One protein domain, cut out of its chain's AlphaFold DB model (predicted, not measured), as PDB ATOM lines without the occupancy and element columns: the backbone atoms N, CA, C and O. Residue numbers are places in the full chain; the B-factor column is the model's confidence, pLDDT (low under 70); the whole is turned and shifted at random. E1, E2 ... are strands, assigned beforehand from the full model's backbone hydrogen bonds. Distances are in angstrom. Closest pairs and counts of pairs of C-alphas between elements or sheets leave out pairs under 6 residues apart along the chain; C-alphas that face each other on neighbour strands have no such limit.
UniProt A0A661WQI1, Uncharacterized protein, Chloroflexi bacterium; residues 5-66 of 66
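This is residues 5 to 66 of the 66 residues of an uncharacterized protein of Chloroflexi bacterium (UniProt A0A661WQI1). The model has little regular structure: a twisted two-strand hairpin, E1 and E2, makes one end of a rod, and a head built mostly of loops makes the other. In the head, short antiparallel pairings join residues 5 to 6 with 63 to 64 of E3, and 16 to 17 with 54 to 55. The printed part has 62 residues, with no named helix and three strands in the order E1, E2, E3, class all strand, with 23 residues in them. It is extended, with a radius of gyration of the C-alphas of 16.3 A and spans of 51 by 22 by 14 A.

E1, residues 21 to 28, and E2, residues 34 to 45, form an antiparallel hairpin, their directions 156 degrees apart. N 23 and O 42 are 2.8 A apart and N 27 and O 36 2.8 A, within hydrogen-bond range. E2 bends by 78 degrees at residue 42. E3, residues 63 to 65, pairs with no named strand and is apart from E1 and E2.

E1 begins at C-alpha 21 (50.052, 7.782, 103.363) and is 20.4 A long. E2 is 22.5 A long. E3, 6.4 A long, ends at C-alpha 65 (58.810, 7.600, 123.351).

The two C-alphas farthest apart, Asn 11 and Lys 30, are 51.2 A apart. The link from E1 to E2 is tight; that from E2 to E3 is long, 17 residues. The printed part has no cut, and no printed residue is under 70 in pLDDT.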
ATOM      1  N   VAL A   5      59.773  11.736 119.615       95.88
ATOM      2  CA  VAL A   5      60.876  11.047 118.947       95.88
ATOM      3  C   VAL A   5      62.162  11.794 119.249       95.88
ATOM      4  O   VAL A   5      62.188  13.027 119.202       95.88
ATOM      5  N   ARG A   6      63.235  11.060 119.544       97.00
ATOM      6  CA  ARG A   6      64.568  11.634 119.752       97.00
ATOM      7  C   ARG A   6      65.654  10.861 119.019       97.00
ATOM      8  O   ARG A   6      65.569   9.654 118.817       97.00
ATOM      9  N   CYS A   7      66.719  11.564 118.650       97.75
ATOM     10  CA  CYS A   7      67.900  10.943 118.066       97.75
ATOM     11  C   CYS A   7      68.732  10.242 119.157       97.75
ATOM     12  O   CYS A   7      68.965  10.839 120.211       97.75
ATOM     13  N   PRO A   8      69.240   9.021 118.918       97.25
ATOM     14  CA  PRO A   8      70.093   8.331 119.886       97.25
ATOM     15  C   PRO A   8      71.497   8.946 120.008       97.25
ATOM     16  O   PRO A   8      72.140   8.783 121.041       97.25
ATOM     17  N   LYS A   9      71.985   9.646 118.974       97.38
ATOM     18  CA  LYS A   9      73.352  10.200 118.932       97.38
ATOM     19  C   LYS A   9      73.468  11.633 119.445       97.38
ATOM     20  O   LYS A   9      74.535  12.021 119.909       97.38
ATOM     21  N   ASN A  10      72.412  12.433 119.318       96.62
ATOM     22  CA  ASN A  10      72.440  13.842 119.695       96.62
ATOM     23  C   ASN A  10      71.033  14.348 120.028       96.62
ATOM     24  O   ASN A  10      70.187  14.467 119.143       96.62
ATOM     25  N   ASN A  11      70.804  14.725 121.286       94.75
ATOM     26  CA  ASN A  11      69.509  15.233 121.748       94.75
ATOM     27  C   ASN A  11      69.098  16.572 121.108       94.75
ATOM     28  O   ASN A  11      67.930  16.941 121.183       94.75
ATOM     29  N   SER A  12      70.018  17.302 120.467       96.62
ATOM     30  CA  SER A  12      69.699  18.531 119.730       96.62
ATOM     31  C   SER A  12      69.137  18.280 118.326       96.62
ATOM     32  O   SER A  12      68.622  19.210 117.710       96.62
ATOM     33  N   HIS A  13      69.220  17.057 117.794       97.75
ATOM     34  CA  HIS A  13      68.625  16.718 116.500       97.75
ATOM     35  C   HIS A  13      67.100  16.587 116.628       97.75
ATOM     36  O   HIS A  13      66.609  15.678 117.295       97.75
ATOM     37  N   ASN A  14      66.355  17.471 115.959       96.38
ATOM     38  CA  ASN A  14      64.900  17.617 116.101       96.38
ATOM     39  C   ASN A  14      64.103  17.422 114.791       96.38
ATOM     40  O   ASN A  14      62.928  17.774 114.731       96.38
ATOM     41  N   GLN A  15      64.732  16.875 113.748       97.81
ATOM     42  CA  GLN A  15      64.094  16.535 112.474       97.81
ATOM     43  C   GLN A  15      64.221  15.033 112.226       97.81
ATOM     44  O   GLN A  15      65.294  14.446 112.415       97.81
ATOM     45  N   PHE A  16      63.124  14.419 111.788       97.69
ATOM     46  CA  PHE A  16      63.012  12.975 111.630       97.69
ATOM     47  C   PHE A  16      62.304  12.624 110.325       97.69
ATOM     48  O   PHE A  16      61.439  13.362 109.857       97.69
ATOM     49  N   ILE A  17      62.689  11.490 109.753       98.00
ATOM     50  CA  ILE A  17      62.085  10.884 108.570       98.00
ATOM     51  C   ILE A  17      61.167   9.766 109.056       98.00
ATOM     52  O   ILE A  17      61.572   8.951 109.885       98.00
ATOM     53  N   THR A  18      59.949   9.719 108.529       97.25
ATOM     54  CA  THR A  18      58.990   8.634 108.753       97.25
ATOM     55  C   THR A  18      58.046   8.529 107.557       97.25
ATOM     56  O   THR A  18      58.144   9.309 106.608       97.25
ATOM     57  N   VAL A  19      57.134   7.564 107.596       95.88
ATOM     58  CA  VAL A  19      56.160   7.305 106.537       95.88
ATOM     59  C   VAL A  19      54.810   7.925 106.893       95.88
ATOM     60  O   VAL A  19      54.381   7.902 108.045       95.88
ATOM     61  N   ALA A  20      54.127   8.457 105.887       95.75
ATOM     62  CA  ALA A  20      52.709   8.789 105.919       95.75
ATOM     63  C   ALA A  20      52.081   8.307 104.607       95.75
ATOM     64  O   ALA A  20      52.777   8.215 103.594       95.75
ATOM     65  N   HIS A  21      50.781   8.018 104.608       95.19
ATOM     66  CA  HIS A  21      50.052   7.782 103.363       95.19
ATOM     67  C   HIS A  21      49.352   9.067 102.942       95.19
ATOM     68  O   HIS A  21      48.652   9.696 103.740       95.19
ATOM     69  N   VAL A  22      49.552   9.445 101.684       96.56
ATOM     70  CA  VAL A  22      48.968  10.638 101.075       96.56
ATOM     71  C   VAL A  22      48.125  10.248  99.868       96.56
ATOM     72  O   VAL A  22      48.374   9.229  99.224       96.56
ATOM     73  N   VAL A  23      47.119  11.059  99.575       96.81
ATOM     74  CA  VAL A  23      46.401  11.039  98.300       96.81
ATOM     75  C   VAL A  23      47.056  12.072  97.398       96.81
ATOM     76  O   VAL A  23      47.279  13.210  97.814       96.81
ATOM     77  N   GLU A  24      47.364  11.681  96.168       97.25
ATOM     78  CA  GLU A  24      48.009  12.544  95.181       97.25
ATOM     79  C   GLU A  24      47.142  12.718  93.937       97.25
ATOM     80  O   GLU A  24      46.374  11.829  93.565       97.25
ATOM     81  N   GLU A  25      47.324  13.849  93.256       96.50
ATOM     82  CA  GLU A  25      46.796  14.057  91.910       96.50
ATOM     83  C   GLU A  25      47.835  13.702  90.864       96.50
ATOM     84  O   GLU A  25      48.950  14.226  90.861       96.50
ATOM     85  N   TRP A  26      47.456  12.830  89.936       97.50
ATOM     86  CA  TRP A  26      48.331  12.386  88.863       97.50
ATOM     87  C   TRP A  26      47.822  12.866  87.511       97.50
ATOM     88  O   TRP A  26      46.643  12.735  87.177       97.50
ATOM     89  N   VAL A  27      48.748  13.358  86.694       98.06
ATOM     90  CA  VAL A  27      48.519  13.507  85.261       98.06
ATOM     91  C   VAL A  27      48.682  12.129  84.638       98.06
ATOM     92  O   VAL A  27      49.732  11.493  84.766       98.06
ATOM     93  N   VAL A  28      47.639  11.681  83.951       98.44
ATOM     94  CA  VAL A  28      47.606  10.393  83.260       98.44
ATOM     95  C   VAL A  28      47.303  10.587  81.781       98.44
ATOM     96  O   VAL A  28      46.708  11.588  81.377       98.44
ATOM     97  N   ASP A  29      47.708   9.628  80.952       98.44
ATOM     98  CA  ASP A  29      47.277   9.598  79.557       98.44
ATOM     99  C   ASP A  29      45.811   9.139  79.428       98.44
ATOM    100  O   ASP A  29      45.152   8.732  80.385       98.44
ATOM    101  N   LYS A  30      45.289   9.140  78.198       97.81
ATOM    102  CA  LYS A  30      43.912   8.699  77.909       97.81
ATOM    103  C   LYS A  30      43.614   7.225  78.235       97.81
ATOM    104  O   LYS A  30      42.465   6.810  78.125       97.81
ATOM    105  N   LYS A  31      44.633   6.414  78.531       98.31
ATOM    106  CA  LYS A  31      44.505   5.011  78.947       98.31
ATOM    107  C   LYS A  31      44.661   4.851  80.465       98.31
ATOM    108  O   LYS A  31      44.544   3.729  80.948       98.31
ATOM    109  N   GLY A  32      44.915   5.937  81.196       97.19
ATOM    110  CA  GLY A  32      45.154   5.923  82.635       97.19
ATOM    111  C   GLY A  32      46.597   5.602  83.032       97.19
ATOM    112  O   GLY A  32      46.840   5.334  84.205       97.19
ATOM    113  N   ASN A  33      47.562   5.616  82.103       98.25
ATOM    114  CA  ASN A  33      48.969   5.418  82.461       98.25
ATOM    115  C   ASN A  33      49.532   6.678  83.119       98.25
ATOM    116  O   ASN A  33      49.304   7.786  82.630       98.25
ATOM    117  N   TRP A  34      50.305   6.497  84.188       97.81
ATOM    118  CA  TRP A  34      50.964   7.586  84.903       97.81
ATOM    119  C   TRP A  34      51.963   8.347  84.017       97.81
ATOM    120  O   TRP A  34      52.770   7.731  83.320       97.81
ATOM    121  N   ILE A  35      51.917   9.682  84.078       98.25
ATOM    122  CA  ILE A  35      52.890  10.583  83.439       98.25
ATOM    123  C   ILE A  35      53.680  11.353  84.504       98.25
ATOM    124  O   ILE A  35      54.906  11.361  84.467       98.25
ATOM    125  N   THR A  36      52.988  12.024  85.430       98.00
ATOM    126  CA  THR A  36      53.611  12.759  86.547       98.00
ATOM    127  C   THR A  36      52.634  12.930  87.710       98.00
ATOM    128  O   THR A  36      51.421  12.865  87.516       98.00
ATOM    129  N   THR A  37      53.154  13.191  88.909       96.88
ATOM    130  CA  THR A  37      52.373  13.661  90.067       96.88
ATOM    131  C   THR A  37      52.366  15.195  90.119       96.88
ATOM    132  O   THR A  37      53.343  15.831  89.712       96.88
ATOM    133  N   LEU A  38      51.260  15.786  90.570       95.44
ATOM    134  CA  LEU A  38      51.101  17.222  90.831       95.44
ATOM    135  C   LEU A  38      51.306  17.570  92.314       95.44
ATOM    136  O   LEU A  38      51.290  18.746  92.676       95.44
ATOM    137  N   GLY A  39      51.544  16.560  93.156       91.88
ATOM    138  CA  GLY A  39      51.733  16.696  94.596       91.88
ATOM    139  C   GLY A  39      50.607  16.065  95.414       91.88
ATOM    140  O   GLY A  39      49.613  15.562  94.885       91.88
ATOM    141  N   SER A  40      50.791  16.082  96.734       93.56
ATOM    142  CA  SER A  40      49.823  15.563  97.698       93.56
ATOM    143  C   SER A  40      48.655  16.528  97.885       93.56
ATOM    144  O   SER A  40      48.870  17.696  98.215       93.56
ATOM    145  N   LEU A  41      47.433  16.019  97.763       95.12
ATOM    146  CA  LEU A  41      46.212  16.737  98.126       95.12
ATOM    147  C   LEU A  41      45.943  16.672  99.626       95.12
ATOM    148  O   LEU A  41      45.634  17.679 100.259       95.12
ATOM    149  N   GLU A  42      46.050  15.472 100.188       95.94
ATOM    150  CA  GLU A  42      45.750  15.211 101.589       95.94
ATOM    151  C   GLU A  42      46.603  14.074 102.142       95.94
ATOM    152  O   GLU A  42      47.074  13.200 101.414       95.94
ATOM    153  N   THR A  43      46.761  14.063 103.463       96.31
ATOM    154  CA  THR A  43      47.353  12.943 104.194       96.31
ATOM    155  C   THR A  43      46.229  12.035 104.680       96.31
ATOM    156  O   THR A  43      45.571  12.348 105.671       96.31
ATOM    157  N   SER A  44      46.006  10.915 103.991       95.31
ATOM    158  CA  SER A  44      44.954   9.950 104.335       95.31
ATOM    159  C   SER A  44      45.281   9.142 105.590       95.31
ATOM    160  O   SER A  44      44.380   8.779 106.345       95.31
ATOM    161  N   VAL A  45      46.568   8.890 105.847       94.94
ATOM    162  CA  VAL A  45      47.044   8.283 107.096       94.94
ATOM    163  C   VAL A  45      48.257   9.070 107.596       94.94
ATOM    164  O   VAL A  45      49.311   9.024 106.953       94.94
ATOM    165  N   PRO A  46      48.139   9.805 108.720       93.94
ATOM    166  CA  PRO A  46      49.255  10.568 109.264       93.94
ATOM    167  C   PRO A  46      50.355   9.639 109.801       93.94
ATOM    168  O   PRO A  46      50.099   8.454 110.036       93.94
ATOM    169  N   PRO A  47      51.568  10.168 110.047       94.50
ATOM    170  CA  PRO A  47      52.606   9.426 110.744       94.50
ATOM    171  C   PRO A  47      52.104   8.789 112.040       94.50
ATOM    172  O   PRO A  47      51.370   9.409 112.814       94.50
ATOM    173  N   ASN A  48      52.539   7.558 112.278       92.94
ATOM    174  CA  ASN A  48      52.199   6.772 113.454       92.94
ATOM    175  C   ASN A  48      53.470   6.470 114.266       92.94
ATOM    176  O   ASN A  48      54.568   6.387 113.715       92.94
ATOM    177  N   LYS A  49      53.325   6.303 115.583       92.19
ATOM    178  CA  LYS A  49      54.426   5.909 116.469       92.19
ATOM    179  C   LYS A  49      55.013   4.535 116.113       92.19
ATOM    180  O   LYS A  49      56.201   4.333 116.308       92.19
ATOM    181  N   ASP A  50      54.201   3.653 115.534       92.38
ATOM    182  CA  ASP A  50      54.584   2.300 115.122       92.38
ATOM    183  C   ASP A  50      55.313   2.276 113.761       92.38
ATOM    184  O   ASP A  50      55.735   1.219 113.294       92.38
ATOM    185  N   ASN A  51      55.463   3.430 113.098       94.44
ATOM    186  CA  ASN A  51      56.256   3.533 111.875       94.44
ATOM    187  C   ASN A  51      57.757   3.445 112.178       94.44
ATOM    188  O   ASN A  51      58.204   3.691 113.294       94.44
ATOM    189  N   GLY A  52      58.560   3.202 111.141       95.88
ATOM    190  CA  GLY A  52      59.993   3.472 111.214       95.88
ATOM    191  C   GLY A  52      60.251   4.976 111.339       95.88
ATOM    192  O   GLY A  52      59.690   5.773 110.579       95.88
ATOM    193  N   TRP A  53      61.111   5.359 112.282       97.50
ATOM    194  CA  TRP A  53      61.584   6.731 112.449       97.50
ATOM    195  C   TRP A  53      63.104   6.756 112.356       97.50
ATOM    196  O   TRP A  53      63.784   5.986 113.025       97.50
ATOM    197  N   ALA A  54      63.649   7.669 111.559       98.12
ATOM    198  CA  ALA A  54      65.089   7.877 111.451       98.12
ATOM    199  C   ALA A  54      65.433   9.347 111.674       98.12
ATOM    200  O   ALA A  54      64.696  10.248 111.271       98.12
ATOM    201  N   CYS A  55      66.565   9.619 112.313       98.25
ATOM    202  CA  CYS A  55      67.070  10.975 112.459       98.25
ATOM    203  C   CYS A  55      67.509  11.517 111.094       98.25
ATOM    204  O   CYS A  55      68.411  10.964 110.470       98.25
ATOM    205  N   TYR A  56      66.941  12.648 110.675       98.31
ATOM    206  CA  TYR A  56      67.268  13.271 109.389       98.31
ATOM    207  C   TYR A  56      68.756  13.653 109.274       98.31
ATOM    208  O   TYR A  56      69.349  13.547 108.206       98.31
ATOM    209  N   PHE A  57      69.379  14.054 110.385       98.00
ATOM    210  CA  PHE A  57      70.756  14.558 110.393       98.00
ATOM    211  C   PHE A  57      71.828  13.467 110.348       98.00
ATOM    212  O   PHE A  57      72.886  13.678 109.767       98.00
ATOM    213  N   CYS A  58      71.599  12.332 111.017       97.56
ATOM    214  CA  CYS A  58      72.627  11.296 111.173       97.56
ATOM    215  C   CYS A  58      72.243   9.932 110.594       97.56
ATOM    216  O   CYS A  58      73.082   9.037 110.592       97.56
ATOM    217  N   GLY A  59      71.002   9.766 110.133       97.06
ATOM    218  CA  GLY A  59      70.496   8.533 109.527       97.06
ATOM    219  C   GLY A  59      70.185   7.400 110.506       97.06
ATOM    220  O   GLY A  59      69.588   6.414 110.096       97.06
ATOM    221  N   GLU A  60      70.556   7.527 111.783       98.00
ATOM    222  CA  GLU A  60      70.271   6.504 112.794       98.00
ATOM    223  C   GLU A  60      68.780   6.368 113.079       98.00
ATOM    224  O   GLU A  60      68.043   7.361 113.082       98.00
ATOM    225  N   GLU A  61      68.370   5.146 113.410       98.00
ATOM    226  CA  GLU A  61      67.029   4.852 113.895       98.00
ATOM    227  C   GLU A  61      66.736   5.668 115.158       98.00
ATOM    228  O   GLU A  61      67.530   5.734 116.102       98.00
ATOM    229  N   ALA A  62      65.613   6.375 115.137       97.56
ATOM    230  CA  ALA A  62      65.218   7.250 116.218       97.56
ATOM    231  C   ALA A  62      64.500   6.462 117.317       97.56
ATOM    232  O   ALA A  62      63.842   5.459 117.067       97.56
ATOM    233  N   ILE A  63      64.604   6.951 118.549       96.50
ATOM    234  CA  ILE A  63      63.929   6.353 119.697       96.50
ATOM    235  C   ILE A  63      62.566   7.025 119.827       96.50
ATOM    236  O   ILE A  63      62.496   8.240 120.037       96.50
ATOM    237  N   VAL A  64      61.506   6.235 119.678       95.25
ATOM    238  CA  VAL A  64      60.119   6.669 119.866       95.25
ATOM    239  C   VAL A  64      59.757   6.506 121.342       95.25
ATOM    240  O   VAL A  64      60.003   5.455 121.932       95.25
ATOM    241  N   GLU A  65      59.220   7.560 121.946       89.69
ATOM    242  CA  GLU A  65      58.810   7.600 123.351       89.69
ATOM    243  C   GLU A  65      57.277   7.579 123.441       89.69
ATOM    244  O   GLU A  65      56.600   8.263 122.664       89.69
ATOM    245  N   ASP A  66      56.750   6.789 124.380       73.31
ATOM    246  CA  ASP A  66      55.315   6.690 124.685       73.31
ATOM    247  C   ASP A  66      54.789   7.881 125.514       73.31
ATOM    248  O   ASP A  66      55.536   8.426 126.367       73.31
TER     249      ASP A  66